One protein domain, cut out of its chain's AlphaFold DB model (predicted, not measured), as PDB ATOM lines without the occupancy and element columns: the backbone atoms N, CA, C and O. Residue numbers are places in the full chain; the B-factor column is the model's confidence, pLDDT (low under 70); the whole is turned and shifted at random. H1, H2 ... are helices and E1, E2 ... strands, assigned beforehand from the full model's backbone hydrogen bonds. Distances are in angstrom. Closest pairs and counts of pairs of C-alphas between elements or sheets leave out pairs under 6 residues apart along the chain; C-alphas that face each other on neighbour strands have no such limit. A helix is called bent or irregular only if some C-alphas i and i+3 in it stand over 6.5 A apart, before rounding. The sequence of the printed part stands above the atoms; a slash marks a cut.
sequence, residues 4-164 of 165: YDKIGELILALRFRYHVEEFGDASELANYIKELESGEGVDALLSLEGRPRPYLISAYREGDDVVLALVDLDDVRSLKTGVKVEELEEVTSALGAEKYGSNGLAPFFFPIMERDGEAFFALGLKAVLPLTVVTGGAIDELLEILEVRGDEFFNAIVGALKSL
ATOM      1  N   TYR A   4     108.155 207.074 104.008       94.50
ATOM      2  CA  TYR A   4     106.899 207.759 104.292       94.50
ATOM      3  C   TYR A   4     105.669 206.872 104.092       94.50
ATOM      4  O   TYR A   4     104.692 207.048 104.812       94.50
ATOM      5  N   ASP A   5     105.725 205.888 103.187       95.38
ATOM      6  CA  ASP A   5     104.682 204.858 103.086       95.38
ATOM      7  C   ASP A   5     104.637 204.069 104.401       95.38
ATOM      8  O   ASP A   5     103.562 203.813 104.936       95.38
ATOM      9  N   LYS A   6     105.814 203.746 104.959       96.50
ATOM     10  CA  LYS A   6     105.920 202.998 106.212       96.50
ATOM     11  C   LYS A   6     105.424 203.790 107.419       96.50
ATOM     12  O   LYS A   6     104.715 203.239 108.257       96.50
ATOM     13  N   ILE A   7     105.744 205.081 107.477       97.12
ATOM     14  CA  ILE A   7     105.190 205.995 108.485       97.12
ATOM     15  C   ILE A   7     103.667 206.099 108.333       97.12
ATOM     16  O   ILE A   7     102.945 206.047 109.324       97.12
ATOM     17  N   GLY A   8     103.159 206.186 107.101       96.81
ATOM     18  CA  GLY A   8     101.721 206.177 106.831       96.81
ATOM     19  C   GLY A   8     101.038 204.908 107.349       96.81
ATOM     20  O   GLY A   8     100.025 205.000 108.038       96.81
ATOM     21  N   GLU A   9     101.612 203.729 107.087       96.94
ATOM     22  CA  GLU A   9     101.132 202.456 107.646       96.94
ATOM     23  C   GLU A   9     101.123 202.459 109.178       96.94
ATOM     24  O   GLU A   9     100.148 202.006 109.778       96.94
ATOM     25  N   LEU A  10     102.188 202.972 109.805       96.81
ATOM     26  CA  LEU A  10     102.293 203.085 111.259       96.81
ATOM     27  C   LEU A  10     101.166 203.959 111.822       96.81
ATOM     28  O   LEU A  10     100.424 203.499 112.685       96.81
ATOM     29  N   ILE A  11     100.982 205.173 111.297       97.25
ATOM     30  CA  ILE A  11      99.937 206.103 111.757       97.25
ATOM     31  C   ILE A  11      98.541 205.485 111.589       97.25
ATOM     32  O   ILE A  11      97.709 205.562 112.492       97.25
ATOM     33  N   LEU A  12      98.277 204.834 110.452       97.25
ATOM     34  CA  LEU A  12      97.004 204.144 110.222       97.25
ATOM     35  C   LEU A  12      96.794 202.992 111.213       97.25
ATOM     36  O   LEU A  12      95.680 202.806 111.704       97.25
ATOM     37  N   ALA A  13      97.841 202.229 111.531       97.69
ATOM     38  CA  ALA A  13      97.759 201.168 112.525       97.69
ATOM     39  C   ALA A  13      97.487 201.730 113.929       97.69
ATOM     40  O   ALA A  13      96.604 201.214 114.614       97.69
ATOM     41  N   LEU A  14      98.182 202.797 114.335       97.19
ATOM     42  CA  LEU A  14      97.968 203.460 115.626       97.19
ATOM     43  C   LEU A  14      96.512 203.925 115.769       97.19
ATOM     44  O   LEU A  14      95.843 203.543 116.724       97.19
ATOM     45  N   ARG A  15      95.977 204.619 114.757       96.44
ATOM     46  CA  ARG A  15      94.588 205.113 114.753       96.44
ATOM     47  C   ARG A  15      93.542 203.998 114.747       96.44
ATOM     48  O   ARG A  15      92.605 204.007 115.538       96.44
ATOM     49  N   PHE A  16      93.660 203.048 113.820       96.38
ATOM     50  CA  PHE A  16      92.548 202.140 113.505       96.38
ATOM     51  C   PHE A  16      92.662 200.755 114.131       96.38
ATOM     52  O   PHE A  16      91.639 200.097 114.313       96.38
ATOM     53  N   ARG A  17      93.879 200.284 114.414       95.88
ATOM     54  CA  ARG A  17      94.107 198.969 115.029       95.88
ATOM     55  C   ARG A  17      94.366 199.083 116.525       95.88
ATOM     56  O   ARG A  17      93.870 198.241 117.265       95.88
ATOM     57  N   TYR A  18      95.168 200.058 116.938       95.19
ATOM     58  CA  TYR A  18      95.552 200.220 118.340       95.19
ATOM     59  C   TYR A  18      94.697 201.247 119.084       95.19
ATOM     60  O   TYR A  18      94.765 201.284 120.306       95.19
ATOM     61  N   HIS A  19      93.855 202.002 118.370       94.44
ATOM     62  CA  HIS A  19      92.962 203.014 118.941       94.44
ATOM     63  C   HIS A  19      93.706 204.028 119.821       94.44
ATOM     64  O   HIS A  19      93.225 204.411 120.880       94.44
ATOM     65  N   VAL A  20      94.895 204.429 119.369       97.00
ATOM     66  CA  VAL A  20      95.691 205.481 120.003       97.00
ATOM     67  C   VAL A  20      94.939 206.803 119.901       97.00
ATOM     68  O   VAL A  20      94.499 207.176 118.810       97.00
ATOM     69  N   GLU A  21      94.802 207.490 121.035       97.50
ATOM     70  CA  GLU A  21      94.148 208.796 121.119       97.50
ATOM     71  C   GLU A  21      94.936 209.853 120.339       97.50
ATOM     72  O   GLU A  21      96.171 209.836 120.291       97.50
ATOM     73  N   GLU A  22      94.214 210.779 119.715       98.00
ATOM     74  CA  GLU A  22      94.792 211.836 118.891       98.00
ATOM     75  C   GLU A  22      94.321 213.206 119.371       98.00
ATOM     76  O   GLU A  22      93.123 213.481 119.425       98.00
ATOM     77  N   PHE A  23      95.281 214.072 119.678       98.31
ATOM     78  CA  PHE A  23      95.058 215.408 120.217       98.31
ATOM     79  C   PHE A  23      95.389 216.470 119.169       98.31
ATOM     80  O   PHE A  23      96.365 216.340 118.425       98.31
ATOM     81  N   GLY A  24      94.576 217.528 119.116       97.00
ATOM     82  CA  GLY A  24      94.794 218.670 118.221       97.00
ATOM     83  C   GLY A  24      95.725 219.737 118.803       97.00
ATOM     84  O   GLY A  24      96.249 220.564 118.059       97.00
ATOM     85  N   ASP A  25      95.946 219.716 120.118       96.81
ATOM     86  CA  ASP A  25      96.824 220.648 120.816       96.81
ATOM     87  C   ASP A  25      97.511 220.013 122.033       96.81
ATOM     88  O   ASP A  25      97.070 219.006 122.596       96.81
ATOM     89  N   ALA A  26      98.629 220.615 122.440       97.62
ATOM     90  CA  ALA A  26      99.455 220.109 123.526       97.62
ATOM     91  C   ALA A  26      98.803 220.261 124.912       97.62
ATOM     92  O   ALA A  26      99.182 219.559 125.850       97.62
ATOM     93  N   SER A  27      97.832 221.167 125.078       98.06
ATOM     94  CA  SER A  27      97.171 221.391 126.370       98.06
ATOM     95  C   SER A  27      96.195 220.267 126.702       98.06
ATOM     96  O   SER A  27      96.187 219.796 127.839       98.06
ATOM     97  N   GLU A  28      95.411 219.812 125.724       98.25
ATOM     98  CA  GLU A  28      94.548 218.635 125.868       98.25
ATOM     99  C   GLU A  28      95.371 217.382 126.182       98.25
ATOM    100  O   GLU A  28      95.086 216.690 127.161       98.25
ATOM    101  N   LEU A  29      96.457 217.158 125.434       98.44
ATOM    102  CA  LEU A  29      97.395 216.064 125.690       98.44
ATOM    103  C   LEU A  29      97.992 216.135 127.106       98.44
ATOM    104  O   LEU A  29      98.030 215.133 127.818       98.44
ATOM    105  N   ALA A  30      98.445 217.311 127.547       98.38
ATOM    106  CA  ALA A  30      99.022 217.476 128.881       98.38
ATOM    107  C   ALA A  30      98.011 217.182 130.000       98.38
ATOM    108  O   ALA A  30      98.381 216.608 131.025       98.38
ATOM    109  N   ASN A  31      96.746 217.574 129.822       98.06
ATOM    110  CA  ASN A  31      95.685 217.256 130.778       98.06
ATOM    111  C   ASN A  31      95.425 215.750 130.821       98.06
ATOM    112  O   ASN A  31      95.364 215.188 131.909       98.06
ATOM    113  N   TYR A  32      95.373 215.100 129.661       98.06
ATOM    114  CA  TYR A  32      95.211 213.653 129.571       98.06
ATOM    115  C   TYR A  32      96.352 212.892 130.265       98.06
ATOM    116  O   TYR A  32      96.114 212.001 131.074       98.06
ATOM    117  N   ILE A  33      97.603 213.313 130.055       98.00
ATOM    118  CA  ILE A  33      98.776 212.730 130.729       98.00
ATOM    119  C   ILE A  33      98.706 212.910 132.254       98.00
ATOM    120  O   ILE A  33      99.149 212.043 133.005       98.00
ATOM    121  N   LYS A  34      98.145 214.023 132.743       96.94
ATOM    122  CA  LYS A  34      97.990 214.267 134.186       96.94
ATOM    123  C   LYS A  34      96.964 213.366 134.862       96.94
ATOM    124  O   LYS A  34      97.026 213.212 136.083       96.94
ATOM    125  N   GLU A  35      96.026 212.820 134.099       97.12
ATOM    126  CA  GLU A  35      94.994 211.914 134.602       97.12
ATOM    127  C   GLU A  35      95.512 210.488 134.812       97.12
ATOM    128  O   GLU A  35      94.878 209.733 135.546       97.12
ATOM    129  N   LEU A  36      96.675 210.141 134.245       97.06
ATOM    130  CA  LEU A  36      97.308 208.833 134.424       97.06
ATOM    131  C   LEU A  36      97.558 208.534 135.900       97.06
ATOM    132  O   LEU A  36      98.053 209.387 136.648       97.06
ATOM    133  N   GLU A  37      97.300 207.300 136.320       97.19
ATOM    134  CA  GLU A  37      97.724 206.822 137.629       97.19
ATOM    135  C   GLU A  37      99.231 206.505 137.634       97.19
ATOM    136  O   GLU A  37      99.872 206.301 136.602       97.19
ATOM    137  N   SER A  38      99.850 206.493 138.818       96.75
ATOM    138  CA  SER A  38     101.258 206.094 138.925       96.75
ATOM    139  C   SER A  38     101.420 204.631 138.511       96.75
ATOM    140  O   SER A  38     100.781 203.754 139.088       96.75
ATOM    141  N   GLY A  39     102.347 204.362 137.594       97.06
ATOM    142  CA  GLY A  39     102.554 203.046 136.991       97.06
ATOM    143  C   GLY A  39     101.802 202.843 135.674       97.06
ATOM    144  O   GLY A  39     101.938 201.780 135.069       97.06
ATOM    145  N   GLU A  40     101.030 203.833 135.224       97.69
ATOM    146  CA  GLU A  40     100.357 203.802 133.929       97.69
ATOM    147  C   GLU A  40     101.167 204.521 132.854       97.69
ATOM    148  O   GLU A  40     101.890 205.489 133.111       97.69
ATOM    149  N   GLY A  41     101.025 204.032 131.623       96.88
ATOM    150  CA  GLY A  41     101.588 204.660 130.442       96.88
ATOM    151  C   GLY A  41     100.588 204.697 129.302       96.88
ATOM    152  O   GLY A  41      99.656 203.893 129.245       96.88
ATOM    153  N   VAL A  42     100.795 205.646 128.401       97.12
ATOM    154  CA  VAL A  42      99.936 205.870 127.251       97.12
ATOM    155  C   VAL A  42     100.755 206.310 126.053       97.12
ATOM    156  O   VAL A  42     101.707 207.079 126.183       97.12
ATOM    157  N   ASP A  43     100.341 205.841 124.886       98.12
ATOM    158  CA  ASP A  43     100.802 206.358 123.610       98.12
ATOM    159  C   ASP A  43      99.704 207.251 123.028       98.12
ATOM    160  O   ASP A  43      98.516 206.950 123.158       98.12
ATOM    161  N   ALA A  44     100.098 208.348 122.390       98.44
ATOM    162  CA  ALA A  44      99.201 209.325 121.791       98.44
ATOM    163  C   ALA A  44      99.777 209.874 120.480       98.44
ATOM    164  O   ALA A  44     100.988 209.863 120.242       98.44
ATOM    165  N   LEU A  45      98.896 210.390 119.629       98.62
ATOM    166  CA  LEU A  45      99.260 211.203 118.475       98.62
ATOM    167  C   LEU A  45      98.972 212.672 118.782       98.62
ATOM    168  O   LEU A  45      97.900 213.004 119.283       98.62
ATOM    169  N   LEU A  46      99.907 213.558 118.447       98.50
ATOM    170  CA  LEU A  46      99.708 215.004 118.534       98.50
ATOM    171  C   LEU A  46      99.732 215.618 117.131       98.50
ATOM    172  O   LEU A  46     100.792 215.745 116.513       98.50
ATOM    173  N   SER A  47      98.556 215.988 116.633       97.38
ATOM    174  CA  SER A  47      98.323 216.505 115.281       97.38
ATOM    175  C   SER A  47      98.161 218.023 115.286       97.38
ATOM    176  O   SER A  47      97.045 218.539 115.237       97.38
ATOM    177  N   LEU A  48      99.285 218.740 115.321       95.69
ATOM    178  CA  LEU A  48      99.293 220.205 115.292       95.69
ATOM    179  C   LEU A  48      98.982 220.762 113.893       95.69
ATOM    180  O   LEU A  48      99.360 220.189 112.866       95.69
ATOM    181  N   GLU A  49      98.325 221.922 113.851       92.25
ATOM    182  CA  GLU A  49      98.015 222.618 112.600       92.25
ATOM    183  C   GLU A  49      99.294 222.967 111.816       92.25
ATOM    184  O   GLU A  49     100.315 223.363 112.375       92.25
ATOM    185  N   GLY A  50      99.240 222.825 110.489       89.19
ATOM    186  CA  GLY A  50     100.360 223.152 109.602       89.19
ATOM    187  C   GLY A  50     101.400 222.042 109.442       89.19
ATOM    188  O   GLY A  50     102.277 222.176 108.586       89.19
ATOM    189  N   ARG A  51     101.282 220.927 110.177       91.75
ATOM    190  CA  ARG A  51     102.151 219.755 110.011       91.75
ATOM    191  C   ARG A  51     101.511 218.672 109.140       91.75
ATOM    192  O   ARG A  51     100.323 218.382 109.289       91.75
ATOM    193  N   PRO A  52     102.272 218.041 108.231       91.25
ATOM    194  CA  PRO A  52     101.764 216.928 107.438       91.25
ATOM    195  C   PRO A  52     101.640 215.624 108.241       91.25
ATOM    196  O   PRO A  52     100.833 214.772 107.860       91.25
ATOM    197  N   ARG A  53     102.421 215.440 109.315       95.38
ATOM    198  CA  ARG A  53     102.378 214.241 110.166       95.38
ATOM    199  C   ARG A  53     102.278 214.629 111.646       95.38
ATOM    200  O   ARG A  53     102.815 215.664 112.035       95.38
ATOM    201  N   PRO A  54     101.595 213.812 112.468       97.69
ATOM    202  CA  PRO A  54     101.580 214.008 113.909       97.69
ATOM    203  C   PRO A  54     102.948 213.718 114.518       97.69
ATOM    204  O   PRO A  54     103.725 212.927 113.974       97.69
ATOM    205  N   TYR A  55     103.186 214.260 115.707       98.38
ATOM    206  CA  TYR A  55     104.188 213.688 116.597       98.38
ATOM    207  C   TYR A  55     103.643 212.413 117.231       98.38
ATOM    208  O   TYR A  55     102.458 212.331 117.571       98.38
ATOM    209  N   LEU A  56     104.519 211.431 117.419       98.31
ATOM    210  CA  LEU A  56     104.226 210.285 118.272       98.31
ATOM    211  C   LEU A  56     104.671 210.616 119.694       98.31
ATOM    212  O   LEU A  56     105.820 211.003 119.914       98.31
ATOM    213  N   ILE A  57     103.751 210.466 120.637       98.50
ATOM    214  CA  ILE A  57     103.974 210.730 122.050       98.50
ATOM    215  C   ILE A  57     103.842 209.423 122.812       98.50
ATOM    216  O   ILE A  57     102.887 208.684 122.600       98.50
ATOM    217  N   SER A  58     104.774 209.162 123.719       98.25
ATOM    218  CA  SER A  58     104.634 208.139 124.750       98.25
ATOM    219  C   SER A  58     104.857 208.796 126.104       98.25
ATOM    220  O   SER A  58     105.809 209.558 126.278       98.25
ATOM    221  N   ALA A  59     103.964 208.549 127.050       98.31
ATOM    222  CA  ALA A  59     104.035 209.089 128.396       98.31
ATOM    223  C   ALA A  59     103.899 207.956 129.406       98.31
ATOM    224  O   ALA A  59     103.051 207.084 129.250       98.31
ATOM    225  N   TYR A  60     104.704 207.982 130.459       98.25
ATOM    226  CA  TYR A  60     104.604 207.050 131.576       98.25
ATOM    227  C   TYR A  60     104.737 207.812 132.885       98.25
ATOM    228  O   TYR A  60     105.676 208.593 133.056       98.25
ATOM    229  N   ARG A  61     103.805 207.597 133.814       97.81
ATOM    230  CA  ARG A  61     103.836 208.245 135.123       97.81
ATOM    231  C   ARG A  61     104.505 207.341 136.150       97.81
ATOM    232  O   ARG A  61     104.065 206.218 136.382       97.81
ATOM    233  N   GLU A  62     105.498 207.872 136.853       96.25
ATOM    234  CA  GLU A  62     106.149 207.218 137.987       96.25
ATOM    235  C   GLU A  62     106.092 208.134 139.215       96.25
ATOM    236  O   GLU A  62     106.852 209.088 139.352       96.25
ATOM    237  N   GLY A  63     105.149 207.867 140.122       95.56
ATOM    238  CA  GLY A  63     104.914 208.709 141.292       95.56
ATOM    239  C   GLY A  63     104.479 210.127 140.909       95.56
ATOM    240  O   GLY A  63     103.378 210.327 140.379       95.56
ATOM    241  N   ASP A  64     105.343 211.095 141.211       96.50
ATOM    242  CA  ASP A  64     105.145 212.522 140.928       96.50
ATOM    243  C   ASP A  64     105.923 212.999 139.693       96.50
ATOM    244  O   ASP A  64     105.914 214.193 139.398       96.50
ATOM    245  N   ASP A  65     106.548 212.082 138.953       96.81
ATOM    246  CA  ASP A  65     107.259 212.362 137.712       96.81
ATOM    247  C   ASP A  65     106.556 211.712 136.513       96.81
ATOM    248  O   ASP A  65     105.848 210.706 136.624       96.81
ATOM    249  N   VAL A  66     106.761 212.304 135.341       97.75
ATOM    250  CA  VAL A  66     106.305 211.800 134.049       97.75
ATOM    251  C   VAL A  66     107.504 211.691 133.123       97.75
ATOM    252  O   VAL A  66     108.203 212.670 132.857       97.75
ATOM    253  N   VAL A  67     107.718 210.487 132.605       96.94
ATOM    254  CA  VAL A  67     108.655 210.223 131.520       96.94
ATOM    255  C   VAL A  67     107.908 210.431 130.211       96.94
ATOM    256  O   VAL A  67     106.934 209.735 129.937       96.94
ATOM    257  N   LEU A  68     108.355 211.395 129.412       97.94
ATOM    258  CA  LEU A  68     107.816 211.690 128.089       97.94
ATOM    259  C   LEU A  68     108.819 211.287 127.018       97.94
ATOM    260  O   LEU A  68     110.005 211.587 127.135       97.94
ATOM    261  N   ALA A  69     108.334 210.667 125.952       98.38
ATOM    262  CA  ALA A  69     109.032 210.501 124.692       98.38
ATOM    263  C   ALA A  69     108.215 211.187 123.594       98.38
ATOM    264  O   ALA A  69     107.018 210.941 123.460       98.38
ATOM    265  N   LEU A  70     108.868 212.040 122.815       98.38
ATOM    266  CA  LEU A  70     108.289 212.763 121.686       98.38
ATOM    267  C   LEU A  70     109.073 212.356 120.437       98.38
ATOM    268  O   LEU A  70     110.302 212.343 120.482       98.38
ATOM    269  N   VAL A  71     108.404 212.034 119.334       98.62
ATOM    270  CA  VAL A  71     109.055 211.677 118.063       98.62
ATOM    271  C   VAL A  71     108.499 212.537 116.940       98.62
ATOM    272  O   VAL A  71     107.289 212.554 116.709       98.62
ATOM    273  N   ASP A  72     109.391 213.207 116.212       97.94
ATOM    274  CA  ASP A  72     109.052 213.980 115.023       97.94
ATOM    275  C   ASP A  72     109.079 213.090 113.778       97.94
ATOM    276  O   ASP A  72     110.127 212.816 113.193       97.94
ATOM    277  N   LEU A  73     107.896 212.637 113.355       97.50
ATOM    278  CA  LEU A  73     107.735 211.800 112.166       97.50
ATOM    279  C   LEU A  73     107.966 212.556 110.844       97.50
ATOM    280  O   LEU A  73     107.957 211.922 109.782       97.50
ATOM    281  N   ASP A  74     108.166 213.877 110.884       95.44
ATOM    282  CA  ASP A  74     108.591 214.674 109.734       95.44
ATOM    283  C   ASP A  74     110.120 214.789 109.623       95.44
ATOM    284  O   ASP A  74     110.628 214.856 108.499       95.44
ATOM    285  N   ASP A  75     110.865 214.717 110.733       96.81
ATOM    286  CA  ASP A  75     112.336 214.707 110.727       96.81
ATOM    287  C   ASP A  75     112.892 213.283 110.565       96.81
ATOM    288  O   ASP A  75     113.408 212.644 111.489       96.81
ATOM    289  N   VAL A  76     112.756 212.774 109.339       96.94
ATOM    290  CA  VAL A  76     113.231 211.446 108.945       96.94
ATOM    291  C   VAL A  76     114.639 211.525 108.378       96.94
ATOM    292  O   VAL A  76     114.899 212.198 107.376       96.94
ATOM    293  N   ARG A  77     115.545 210.745 108.962       96.94
ATOM    294  CA  ARG A  77     116.957 210.676 108.581       96.94
ATOM    295  C   ARG A  77     117.381 209.239 108.323       96.94
ATOM    296  O   ARG A  77     116.643 208.285 108.584       96.94
ATOM    297  N   SER A  78     118.580 209.090 107.773       96.06
ATOM    298  CA  SER A  78     119.152 207.784 107.482       96.06
ATOM    299  C   SER A  78     120.639 207.720 107.810       96.06
ATOM    300  O   SER A  78     121.361 208.721 107.760       96.06
ATOM    301  N   LEU A  79     121.098 206.531 108.198       94.81
ATOM    302  CA  LEU A  79     122.494 206.274 108.526       94.81
ATOM    303  C   LEU A  79     122.865 204.829 108.196       94.81
ATOM    304  O   LEU A  79     122.145 203.887 108.527       94.81
ATOM    305  N   LYS A  80     124.060 204.646 107.629       92.56
ATOM    306  CA  LYS A  80     124.734 203.345 107.629       92.56
ATOM    307  C   LYS A  80     125.415 203.142 108.973       92.56
ATOM    308  O   LYS A  80     126.336 203.882 109.318       92.56
ATOM    309  N   THR A  81     124.954 202.153 109.719       85.12
ATOM    310  CA  THR A  81     125.401 201.863 111.082       85.12
ATOM    311  C   THR A  81     125.598 200.361 111.256       85.12
ATOM    312  O   THR A  81     124.964 199.568 110.566       85.12
ATOM    313  N   GLY A  82     126.510 199.972 112.150       85.62
ATOM    314  CA  GLY A  82     126.682 198.578 112.570       85.62
ATOM    315  C   GLY A  82     125.666 198.130 113.628       85.62
ATOM    316  O   GLY A  82     125.606 196.945 113.944       85.62
ATOM    317  N   VAL A  83     124.883 199.070 114.168       89.81
ATOM    318  CA  VAL A  83     123.796 198.812 115.121       89.81
ATOM    319  C   VAL A  83     122.561 198.358 114.352       89.81
ATOM    320  O   VAL A  83     122.200 198.974 113.348       89.81
ATOM    321  N   LYS A  84     121.905 197.294 114.820       90.88
ATOM    322  CA  LYS A  84     120.653 196.825 114.218       90.88
ATOM    323  C   LYS A  84     119.559 197.872 114.376       90.88
ATOM    324  O   LYS A  84     119.498 198.550 115.400       90.88
ATOM    325  N   VAL A  85     118.671 197.973 113.389       91.81
ATOM    326  CA  VAL A  85     117.601 198.980 113.404       91.81
ATOM    327  C   VAL A  85     116.720 198.859 114.653       91.81
ATOM    328  O   VAL A  85     116.351 199.874 115.225       91.81
ATOM    329  N   GLU A  86     116.458 197.647 115.145       91.56
ATOM    330  CA  GLU A  86     115.622 197.411 116.331       91.56
ATOM    331  C   GLU A  86     116.284 197.863 117.641       91.56
ATOM    332  O   GLU A  86     115.594 198.142 118.615       91.56
ATOM    333  N   GLU A  87     117.615 197.953 117.666       94.50
ATOM    334  CA  GLU A  87     118.405 198.359 118.836       94.50
ATOM    335  C   GLU A  87     118.707 199.871 118.826       94.50
ATOM    336  O   GLU A  87     119.241 200.408 119.799       94.50
ATOM    337  N   LEU A  88     118.376 200.579 117.734       94.69
ATOM    338  CA  LEU A  88     118.733 201.988 117.560       94.69
ATOM    339  C   LEU A  88     118.177 202.874 118.663       94.69
ATOM    340  O   LEU A  88     118.925 203.685 119.204       94.69
ATOM    341  N   GLU A  89     116.900 202.730 119.007       96.94
ATOM    342  CA  GLU A  89     116.289 203.577 120.029       96.94
ATOM    343  C   GLU A  89     116.995 203.414 121.377       96.94
ATOM    344  O   GLU A  89     117.342 204.413 122.003       96.94
ATOM    345  N   GLU A  90     117.231 202.177 121.815       96.31
ATOM    346  CA  GLU A  90     117.843 201.887 123.112       96.31
ATOM    347  C   GLU A  90     119.271 202.439 123.184       96.31
ATOM    348  O   GLU A  90     119.600 203.216 124.086       96.31
ATOM    349  N   VAL A  91     120.098 202.114 122.185       96.44
ATOM    350  CA  VAL A  91     121.495 202.563 122.125       96.44
ATOM    351  C   VAL A  91     121.571 204.086 122.058       96.44
ATOM    352  O   VAL A  91     122.345 204.710 122.784       96.44
ATOM    353  N   THR A  92     120.763 204.713 121.204       97.19
ATOM    354  CA  THR A  92     120.823 206.167 121.017       97.19
ATOM    355  C   THR A  92     120.202 206.935 122.174       97.19
ATOM    356  O   THR A  92     120.732 207.988 122.511       97.19
ATOM    357  N   SER A  93     119.182 206.393 122.850       97.00
ATOM    358  CA  SER A  93     118.646 206.970 124.091       97.00
ATOM    359  C   SER A  93     119.718 207.016 125.181       97.00
ATOM    360  O   SER A  93     119.865 208.038 125.848       97.00
ATOM    361  N   ALA A  94     120.503 205.943 125.343       96.38
ATOM    362  CA  ALA A  94     121.590 205.899 126.322       96.38
ATOM    363  C   ALA A  94     122.690 206.931 126.009       96.38
ATOM    364  O   ALA A  94     123.102 207.686 126.890       96.38
ATOM    365  N   LEU A  95     123.108 207.026 124.742       96.44
ATOM    366  CA  LEU A  95     124.078 208.033 124.289       96.44
ATOM    367  C   LEU A  95     123.539 209.465 124.432       96.44
ATOM    368  O   LEU A  95     124.277 210.384 124.794       96.44
ATOM    369  N   GLY A  96     122.251 209.664 124.147       96.56
ATOM    370  CA  GLY A  96     121.551 210.927 124.338       96.56
ATOM    371  C   GLY A  96     121.546 211.343 125.803       96.56
ATOM    372  O   GLY A  96     121.922 212.472 126.111       96.56
ATOM    373  N   ALA A  97     121.207 210.427 126.709       96.06
ATOM    374  CA  ALA A  97     121.217 210.665 128.148       96.06
ATOM    375  C   ALA A  97     122.625 210.966 128.687       96.06
ATOM    376  O   ALA A  97     122.783 211.860 129.513       96.06
ATOM    377  N   GLU A  98     123.668 210.292 128.193       95.62
ATOM    378  CA  GLU A  98     125.054 210.587 128.583       95.62
ATOM    379  C   GLU A  98     125.449 212.036 128.246       95.62
ATOM    380  O   GLU A  98     126.117 212.710 129.030       95.62
ATOM    381  N   LYS A  99     125.015 212.536 127.082       94.88
ATOM    382  CA  LYS A  99     125.375 213.876 126.595       94.88
ATOM    383  C   LYS A  99     124.476 214.991 127.118       94.88
ATOM    384  O   LYS A  99     124.957 216.098 127.346       94.88
ATOM    385  N   TYR A 100     123.183 214.720 127.253       95.12
ATOM    386  CA  TYR A 100     122.154 215.734 127.486       95.12
ATOM    387  C   TYR A 100     121.371 215.522 128.785       95.12
ATOM    388  O   TYR A 100     120.606 216.403 129.179       95.12
ATOM    389  N   GLY A 101     121.610 214.420 129.502       91.38
ATOM    390  CA  GLY A 101     120.875 214.061 130.714       91.38
ATOM    391  C   GLY A 101     121.047 215.057 131.858       91.38
ATOM    392  O   GLY A 101     120.141 215.207 132.671       91.38
ATOM    393  N   SER A 102     122.142 215.832 131.885       90.31
ATOM    394  CA  SER A 102     122.298 216.946 132.836       90.31
ATOM    395  C   SER A 102     121.249 218.049 132.655       90.31
ATOM    396  O   SER A 102     121.016 218.819 133.580       90.31
ATOM    397  N   ASN A 103     120.627 218.125 131.475       87.44
ATOM    398  CA  ASN A 103     119.530 219.039 131.158       87.44
ATOM    399  C   ASN A 103     118.158 218.346 131.243       87.44
ATOM    400  O   ASN A 103     117.168 218.928 130.820       87.44
ATOM    401  N   GLY A 104     118.095 217.099 131.730       90.06
ATOM    402  CA  GLY A 104     116.863 216.307 131.781       90.06
ATOM    403  C   GLY A 104     116.384 215.795 130.420       90.06
ATOM    404  O   GLY A 104     115.224 215.420 130.294       90.06
ATOM    405  N   LEU A 105     117.260 215.790 129.408       95.56
ATOM    406  CA  LEU A 105     116.932 215.439 128.027       95.56
ATOM    407  C   LEU A 105     117.738 214.228 127.550       95.56
ATOM    408  O   LEU A 105     118.915 214.081 127.877       95.56
ATOM    409  N   ALA A 106     117.129 213.403 126.708       97.75
ATOM    410  CA  ALA A 106     117.791 212.301 126.024       97.75
ATOM    411  C   ALA A 106     117.266 212.191 124.581       97.75
ATOM    412  O   ALA A 106     116.249 211.534 124.344       97.75
ATOM    413  N   PRO A 107     117.913 212.855 123.604       98.00
ATOM    414  CA  PRO A 107     117.568 212.672 122.199       98.00
ATOM    415  C   PRO A 107     117.888 211.246 121.741       98.00
ATOM    416  O   PRO A 107     118.846 210.638 122.218       98.00
ATOM    417  N   PHE A 108     117.106 210.714 120.807       98.31
ATOM    418  CA  PHE A 108     117.235 209.341 120.319       98.31
ATOM    419  C   PHE A 108     116.758 209.200 118.868       98.31
ATOM    420  O   PHE A 108     116.151 210.109 118.299       98.31
ATOM    421  N   PHE A 109     117.049 208.051 118.259       98.31
ATOM    422  CA  PHE A 109     116.604 207.684 116.915       98.31
ATOM    423  C   PHE A 109     115.489 206.645 117.010       98.31
ATOM    424  O   PHE A 109     115.736 205.504 117.399       98.31
ATOM    425  N   PHE A 110     114.270 207.037 116.645       98.19
ATOM    426  CA  PHE A 110     113.116 206.147 116.600       98.19
ATOM    427  C   PHE A 110     113.136 205.319 115.304       98.19
ATOM    428  O   PHE A 110     113.043 205.896 114.214       98.19
ATOM    429  N   PRO A 111     113.269 203.986 115.373       97.12
ATOM    430  CA  PRO A 111     113.448 203.161 114.188       97.12
ATOM    431  C   PRO A 111     112.173 203.060 113.349       97.12
ATOM    432  O   PRO A 111     111.092 202.784 113.862       97.12
ATOM    433  N   ILE A 112     112.305 203.222 112.029       96.44
ATOM    434  CA  ILE A 112     111.180 203.090 111.088       96.44
ATOM    435  C   ILE A 112     111.346 201.846 110.222       96.44
ATOM    436  O   ILE A 112     110.439 201.020 110.114       96.44
ATOM    437  N   MET A 113     112.489 201.733 109.541       95.62
ATOM    438  CA  MET A 113     112.782 200.602 108.665       95.62
ATOM    439  C   MET A 113     114.269 200.514 108.333       95.62
ATOM    440  O   MET A 113     114.992 201.504 108.390       95.62
ATOM    441  N   GLU A 114     114.698 199.341 107.885       94.81
ATOM    442  CA  GLU A 114     115.992 199.143 107.236       94.81
ATOM    443  C   GLU A 114     115.786 198.883 105.740       94.81
ATOM    444  O   GLU A 114     114.855 198.177 105.334       94.81
ATOM    445  N   ARG A 115     116.647 199.461 104.899       93.44
ATOM    446  CA  ARG A 115     116.677 199.178 103.461       93.44
ATOM    447  C   ARG A 115     118.097 199.295 102.930       93.44
ATOM    448  O   ARG A 115     118.754 200.300 103.159       93.44
ATOM    449  N   ASP A 116     118.552 198.281 102.197       90.31
ATOM    450  CA  ASP A 116     119.872 198.255 101.546       90.31
ATOM    451  C   ASP A 116     121.057 198.519 102.509       90.31
ATOM    452  O   ASP A 116     122.055 199.145 102.139       90.31
ATOM    453  N   GLY A 117     120.952 198.033 103.756       87.94
ATOM    454  CA  GLY A 117     121.961 198.219 104.809       87.94
ATOM    455  C   GLY A 117     122.009 199.637 105.390       87.94
ATOM    456  O   GLY A 117     123.014 200.034 105.984       87.94
ATOM    457  N   GLU A 118     120.957 200.422 105.175       93.81
ATOM    458  CA  GLU A 118     120.776 201.753 105.736       93.81
ATOM    459  C   GLU A 118     119.545 201.760 106.647       93.81
ATOM    460  O   GLU A 118     118.456 201.329 106.254       93.81
ATOM    461  N   ALA A 119     119.729 202.244 107.873       95.81
ATOM    462  CA  ALA A 119     118.645 202.405 108.824       95.81
ATOM    463  C   ALA A 119     117.985 203.771 108.621       95.81
ATOM    464  O   ALA A 119     118.674 204.791 108.571       95.81
ATOM    465  N   PHE A 120     116.659 203.777 108.525       97.38
ATOM    466  CA  PHE A 120     115.817 204.965 108.460       97.38
ATOM    467  C   PHE A 120     115.092 205.137 109.790       97.38
ATOM    468  O   PHE A 120     114.503 204.185 110.313       97.38
ATOM    469  N   PHE A 121     115.120 206.352 110.320       97.81
ATOM    470  CA  PHE A 121     114.599 206.671 111.644       97.81
ATOM    471  C   PHE A 121     114.076 208.103 111.701       97.81
ATOM    472  O   PHE A 121     114.481 208.950 110.904       97.81
ATOM    473  N   ALA A 122     113.181 208.356 112.648       98.00
ATOM    474  CA  ALA A 122     112.752 209.694 113.030       98.00
ATOM    475  C   ALA A 122     113.568 210.180 114.235       98.00
ATOM    476  O   ALA A 122     114.015 209.364 115.050       98.00
ATOM    477  N   LEU A 123     113.776 211.490 114.362       98.31
ATOM    478  CA  LEU A 123     114.342 212.041 115.591       98.31
ATOM    479  C   LEU A 123     113.301 212.055 116.708       98.31
ATOM    480  O   LEU A 123     112.147 212.427 116.503       98.31
ATOM    481  N   GLY A 124     113.734 211.675 117.904       98.44
ATOM    482  CA  GLY A 124     112.932 211.782 119.108       98.44
ATOM    483  C   GLY A 124     113.695 212.385 120.274       98.44
ATOM    484  O   GLY A 124     114.925 212.477 120.270       98.44
ATOM    485  N   LEU A 125     112.945 212.793 121.289       98.50
ATOM    486  CA  LEU A 125     113.432 213.364 122.533       98.50
ATOM    487  C   LEU A 125     112.709 212.716 123.708       98.50
ATOM    488  O   LEU A 125     111.482 212.732 123.768       98.50
ATOM    489  N   LYS A 126     113.473 212.159 124.647       98.19
ATOM    490  CA  LYS A 126     112.969 211.753 125.959       98.19
ATOM    491  C   LYS A 126     113.250 212.844 126.983       98.19
ATOM    492  O   LYS A 126     114.325 213.445 126.962       98.19
ATOM    493  N   ALA A 127     112.303 213.073 127.879       97.56
ATOM    494  CA  ALA A 127     112.421 214.011 128.984       97.56
ATOM    495  C   ALA A 127     111.735 213.453 130.232       97.56
ATOM    496  O   ALA A 127     110.772 212.693 130.134       97.56
ATOM    497  N   VAL A 128     112.221 213.850 131.406       95.81
ATOM    498  CA  VAL A 128     111.550 213.576 132.683       95.81
ATOM    499  C   VAL A 128     111.080 214.902 133.251       95.81
ATOM    500  O   VAL A 128     111.888 215.805 133.473       95.81
ATOM    501  N   LEU A 129     109.774 215.024 133.461       95.94
ATOM    502  CA  LEU A 129     109.148 216.223 133.995       95.94
ATOM    503  C   LEU A 129     108.431 215.896 135.304       95.94
ATOM    504  O   LEU A 129     107.688 214.916 135.345       95.94
ATOM    505  N   PRO A 130     108.530 216.750 136.334       96.75
ATOM    506  CA  PRO A 130     107.604 216.681 137.451       96.75
ATOM    507  C   PRO A 130     106.167 216.842 136.943       96.75
ATOM    508  O   PRO A 130     105.890 217.712 136.112       96.75
ATOM    509  N   LEU A 131     105.225 216.072 137.483       96.62
ATOM    510  CA  LEU A 131     103.808 216.090 137.103       96.62
ATOM    511  C   LEU A 131     103.196 217.500 137.176       96.62
ATOM    512  O   LEU A 131     102.337 217.874 136.378       96.62
ATOM    513  N   THR A 132     103.665 218.313 138.124       96.38
ATOM    514  CA  THR A 132     103.243 219.711 138.303       96.38
ATOM    515  C   THR A 132     103.676 220.631 137.159       96.38
ATOM    516  O   THR A 132     103.040 221.663 136.945       96.38
ATOM    517  N   VAL A 133     104.720 220.257 136.415       96.56
ATOM    518  CA  VAL A 133     105.299 221.009 135.291       96.56
ATOM    519  C   VAL A 133     104.713 220.567 133.946       96.56
ATOM    520  O   VAL A 133     104.721 221.351 132.998       96.56
ATOM    521  N   VAL A 134     104.136 219.361 133.861       97.25
ATOM    522  CA  VAL A 134     103.475 218.859 132.645       97.25
ATOM    523  C   VAL A 134     102.361 219.824 132.237       97.25
ATOM    524  O   VAL A 134     101.348 219.966 132.910       97.25
ATOM    525  N   THR A 135     102.543 220.559 131.154       98.19
ATOM    526  CA  THR A 135     101.584 221.545 130.638       98.19
ATOM    527  C   THR A 135     101.706 221.577 129.124       98.19
ATOM    528  O   THR A 135     102.728 221.138 128.598       98.19
ATOM    529  N   GLY A 136     100.705 222.126 128.426       97.88
ATOM    530  CA  GLY A 136     100.799 222.304 126.975       97.88
ATOM    531  C   GLY A 136     102.057 223.078 126.580       97.88
ATOM    532  O   GLY A 136     102.834 222.592 125.774       97.88
ATOM    533  N   GLY A 137     102.346 224.185 127.274       98.00
ATOM    534  CA  GLY A 137     103.558 224.973 127.029       98.00
ATOM    535  C   GLY A 137     104.870 224.217 127.274       98.00
ATOM    536  O   GLY A 137     105.819 224.418 126.531       98.00
ATOM    537  N   ALA A 138     104.929 223.325 128.271       97.62
ATOM    538  CA  ALA A 138     106.120 222.498 128.494       97.62
ATOM    539  C   ALA A 138     106.313 221.447 127.387       97.62
ATOM    540  O   ALA A 138     107.442 221.159 127.001       97.62
ATOM    541  N   ILE A 139     105.220 220.875 126.871       98.38
ATOM    542  CA  ILE A 139     105.274 219.962 125.723       98.38
ATOM    543  C   ILE A 139     105.699 220.733 124.467       98.38
ATOM    544  O   ILE A 139     106.617 220.289 123.784       98.38
ATOM    545  N   ASP A 140     105.107 221.902 124.203       98.00
ATOM    546  CA  ASP A 140     105.470 222.761 123.069       98.00
ATOM    547  C   ASP A 140     106.955 223.158 123.108       98.00
ATOM    548  O   ASP A 140     107.635 223.075 122.089       98.00
ATOM    549  N   GLU A 141     107.493 223.509 124.282       97.81
ATOM    550  CA  GLU A 141     108.918 223.824 124.453       97.81
ATOM    551  C   GLU A 141     109.816 222.626 124.108       97.81
ATOM    552  O   GLU A 141     110.837 222.781 123.436       97.81
ATOM    553  N   LEU A 142     109.441 221.410 124.519       97.94
ATOM    554  CA  LEU A 142     110.192 220.203 124.161       97.94
ATOM    555  C   LEU A 142     110.136 219.905 122.656       97.94
ATOM    556  O   LEU A 142     111.142 219.471 122.087       97.94
ATOM    557  N   LEU A 143     108.991 220.140 122.010       97.44
ATOM    558  CA  LEU A 143     108.847 219.998 120.559       97.44
ATOM    559  C   LEU A 143     109.698 221.037 119.820       97.44
ATOM    560  O   LEU A 143     110.445 220.669 118.918       97.44
ATOM    561  N   GLU A 144     109.677 222.299 120.252       97.31
ATOM    562  CA  GLU A 144     110.525 223.357 119.691       97.31
ATOM    563  C   GLU A 144     112.016 223.021 119.856       97.31
ATOM    564  O   GLU A 144     112.803 223.172 118.920       97.31
ATOM    565  N   ILE A 145     112.420 222.498 121.019       97.44
ATOM    566  CA  ILE A 145     113.786 222.012 121.247       97.44
ATOM    567  C   ILE A 145     114.151 220.919 120.239       97.44
ATOM    568  O   ILE A 145     115.244 220.969 119.668       97.44
ATOM    569  N   LEU A 146     113.270 219.936 120.029       96.56
ATOM    570  CA  LEU A 146     113.494 218.843 119.082       96.56
ATOM    571  C   LEU A 146     113.662 219.369 117.648       96.56
ATOM    572  O   LEU A 146     114.599 218.958 116.965       96.56
ATOM    573  N   GLU A 147     112.834 220.322 117.224       95.31
ATOM    574  CA  GLU A 147     112.901 220.924 115.888       95.31
ATOM    575  C   GLU A 147     114.154 221.774 115.676       95.31
ATOM    576  O   GLU A 147     114.884 221.604 114.699       95.31
ATOM    577  N   VAL A 148     114.425 222.700 116.596       97.06
ATOM    578  CA  VAL A 148     115.515 223.674 116.453       97.06
ATOM    579  C   VAL A 148     116.875 222.997 116.606       97.06
ATOM    580  O   VAL A 148     117.844 223.385 115.949       97.06
ATOM    581  N   ARG A 149     116.969 221.982 117.473       97.19
ATOM    582  CA  ARG A 149     118.231 221.300 117.795       97.19
ATOM    583  C   ARG A 149     118.368 219.929 117.141       97.19
ATOM    584  O   ARG A 149     119.368 219.258 117.394       97.19
ATOM    585  N   GLY A 150     117.449 219.525 116.264       96.25
ATOM    586  CA  GLY A 150     117.475 218.215 115.604       96.25
ATOM    587  C   GLY A 150     118.814 217.900 114.927       96.25
ATOM    588  O   GLY A 150     119.390 216.830 115.134       96.25
ATOM    589  N   ASP A 151     119.395 218.868 114.212       97.69
ATOM    590  CA  ASP A 151     120.719 218.714 113.590       97.69
ATOM    591  C   ASP A 151     121.853 218.552 114.602       97.69
ATOM    592  O   ASP A 151     122.787 217.774 114.381       97.69
ATOM    593  N   GLU A 152     121.790 219.275 115.716       97.44
ATOM    594  CA  GLU A 152     122.762 219.146 116.799       97.44
ATOM    595  C   GLU A 152     122.688 217.740 117.408       97.44
ATOM    596  O   GLU A 152     123.707 217.047 117.487       97.44
ATOM    597  N   PHE A 153     121.479 217.297 117.765       97.38
ATOM    598  CA  PHE A 153     121.220 215.983 118.346       97.38
ATOM    599  C   PHE A 153     121.658 214.853 117.420       97.38
ATOM    600  O   PHE A 153     122.397 213.959 117.839       97.38
ATOM    601  N   PHE A 154     121.283 214.927 116.143       97.56
ATOM    602  CA  PHE A 154     121.696 213.961 115.137       97.56
ATOM    603  C   PHE A 154     123.219 213.852 115.054       97.56
ATOM    604  O   PHE A 154     123.771 212.760 115.187       97.56
ATOM    605  N   ASN A 155     123.920 214.975 114.880       96.75
ATOM    606  CA  ASN A 155     125.374 214.963 114.732       96.75
ATOM    607  C   ASN A 155     126.078 214.456 115.998       96.75
ATOM    608  O   ASN A 155     127.052 213.704 115.902       96.75
ATOM    609  N   ALA A 156     125.574 214.824 117.178       95.69
ATOM    610  CA  ALA A 156     126.115 214.377 118.454       95.69
ATOM    611  C   ALA A 156     125.979 212.857 118.641       95.69
ATOM    612  O   ALA A 156     126.953 212.197 119.021       95.69
ATOM    613  N   ILE A 157     124.803 212.296 118.342       95.94
ATOM    614  CA  ILE A 157     124.534 210.857 118.456       95.94
ATOM    615  C   ILE A 157     125.307 210.078 117.390       95.94
ATOM    616  O   ILE A 157     125.970 209.098 117.719       95.94
ATOM    617  N   VAL A 158     125.309 210.524 116.130       95.38
ATOM    618  CA  VAL A 158     126.091 209.881 115.056       95.38
ATOM    619  C   VAL A 158     127.582 209.876 115.388       95.38
ATOM    620  O   VAL A 158     128.261 208.873 115.167       95.38
ATOM    621  N   GLY A 159     128.104 210.983 115.923       93.94
ATOM    622  CA  GLY A 159     129.489 211.071 116.378       93.94
ATOM    623  C   GLY A 159     129.810 210.043 117.464       93.94
ATOM    624  O   GLY A 159     130.855 209.398 117.401       93.94
ATOM    625  N   ALA A 160     128.896 209.841 118.415       92.06
ATOM    626  CA  ALA A 160     129.043 208.842 119.469       92.06
ATOM    627  C   ALA A 160     128.916 207.401 118.947       92.06
ATOM    628  O   ALA A 160     129.762 206.570 119.260       92.06
ATOM    629  N   LEU A 161     127.946 207.112 118.076       91.06
ATOM    630  CA  LEU A 161     127.783 205.797 117.444       91.06
ATOM    631  C   LEU A 161     129.037 205.364 116.678       91.06
ATOM    632  O   LEU A 161     129.458 204.216 116.769       91.06
ATOM    633  N   LYS A 162     129.669 206.293 115.953       86.88
ATOM    634  CA  LYS A 162     130.925 206.025 115.238       86.88
ATOM    635  C   LYS A 162     132.101 205.728 116.160       86.88
ATOM    636  O   LYS A 162     133.060 205.142 115.694       86.88
ATOM    637  N   SER A 163     132.050 206.150 117.423       81.44
ATOM    638  CA  SER A 163     133.107 205.866 118.401       81.44
ATOM    639  C   SER A 163     132.981 204.488 119.060       81.44
ATOM    640  O   SER A 163     133.890 204.072 119.774       81.44
ATOM    641  N   LEU A 164     131.873 203.777 118.816       75.38
ATOM    642  CA  LEU A 164     131.648 202.410 119.296       75.38
ATOM    643  C   LEU A 164     132.325 201.341 118.416       75.38
ATOM    644  O   LEU A 164     132.368 200.177 118.817       75.38
TER     645      LEU A 164
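AT A GLANCE: This is residues 4 to 164 of the 165 residues of an uncharacterized protein of Thermoproteus tenax (strain ATCC 35583 / DSM 2078 / JCM 9277 / NBRC 100435 / Kra 1) (UniProt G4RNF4). A twisted, curled sheet of six strands has the long bent helix H4 running over one face, with H2 on that face too, and H1 on the other face. H3 runs along edge strand E5, on the opposite face from H4a and H4b. The printed part has 161 residues, with four named helices and six named strands in the order H1 E1 H2 E2 E3 E4 H3 E5 E6 H4; the class is mixed, helices and strands. The mixed sheet runs E1 E2 E3 E4 E6 E5. The whole is compact and rounded, with a radius of gyration of the C-alphas of 15.3 A and spans of 42 by 37 by 29 A.

IN THESE COORDINATES: The strands are E1, residues 21 to 23; E2, 41 to 46; E3, 55 to 62; E4, 65 to 79, 33.5 A long; E5, 105 to 115, 29.5 A; and E6, 118 to 130, 37.4 A. E4 bends by 82 degrees at residue 74, and E5 by 53 degrees at residue 112. H1, residues 4 to 16, begins at C-alpha 4 (106.899, 207.759, 104.292). H2 is residues 26 to 35. H3, residues 85 to 103, is irregular: C-alphas 99 and 102 are 7.6 A apart. H4, residues 136 to 162, was assigned as one helix by its hydrogen bonds but is bent, with C-alphas 148 and 151 7.7 A apart; its arms are H4a, 136 to 148, and H4b, 151 to 162, ending at C-alpha 162 (130.925, 206.025, 115.238).

HOW THE PARTS SIT: E2, E3 and E4 form a meander, each strand the antiparallel neighbour of the one before; N 44 and O 57 are 2.8 A apart, N 58 and O 69 2.9 A. E4 and E6 are antiparallel, with N 68 and O 127 at 2.8 A; the hairpin E5 and E6 has N 108 and O 124 at 2.9 A. E1, H2 and E2 make a strand-helix-strand unit, two parallel neighbours joined through a helix, with a right-handed crossover; N 23 and O 45 are 2.9 A apart. The domain has three layers, a sheet with helices on both its faces: H2, H4a and H4b are on one face of the sheet E1 E2 E3 E4 E6 E5, and H1 is on the other. H4a is over E4 and E6 at a height over the sheet of 8.8 A; H4b is over E5. H4b and H3 touch, the closest C-alphas being Leu 95 and Ile 157, 6.5 A. Every O i to N i+4 pair is within hydrogen-bond range in H1, H2, H4a and H4b; in H3, 11 of 15.

THE WHOLE: The C-alphas farthest apart, of Asp 116 and Thr 132, are 45.7 A apart. The printed part has no cut and no long link. No printed residue is under 70 in pLDDT.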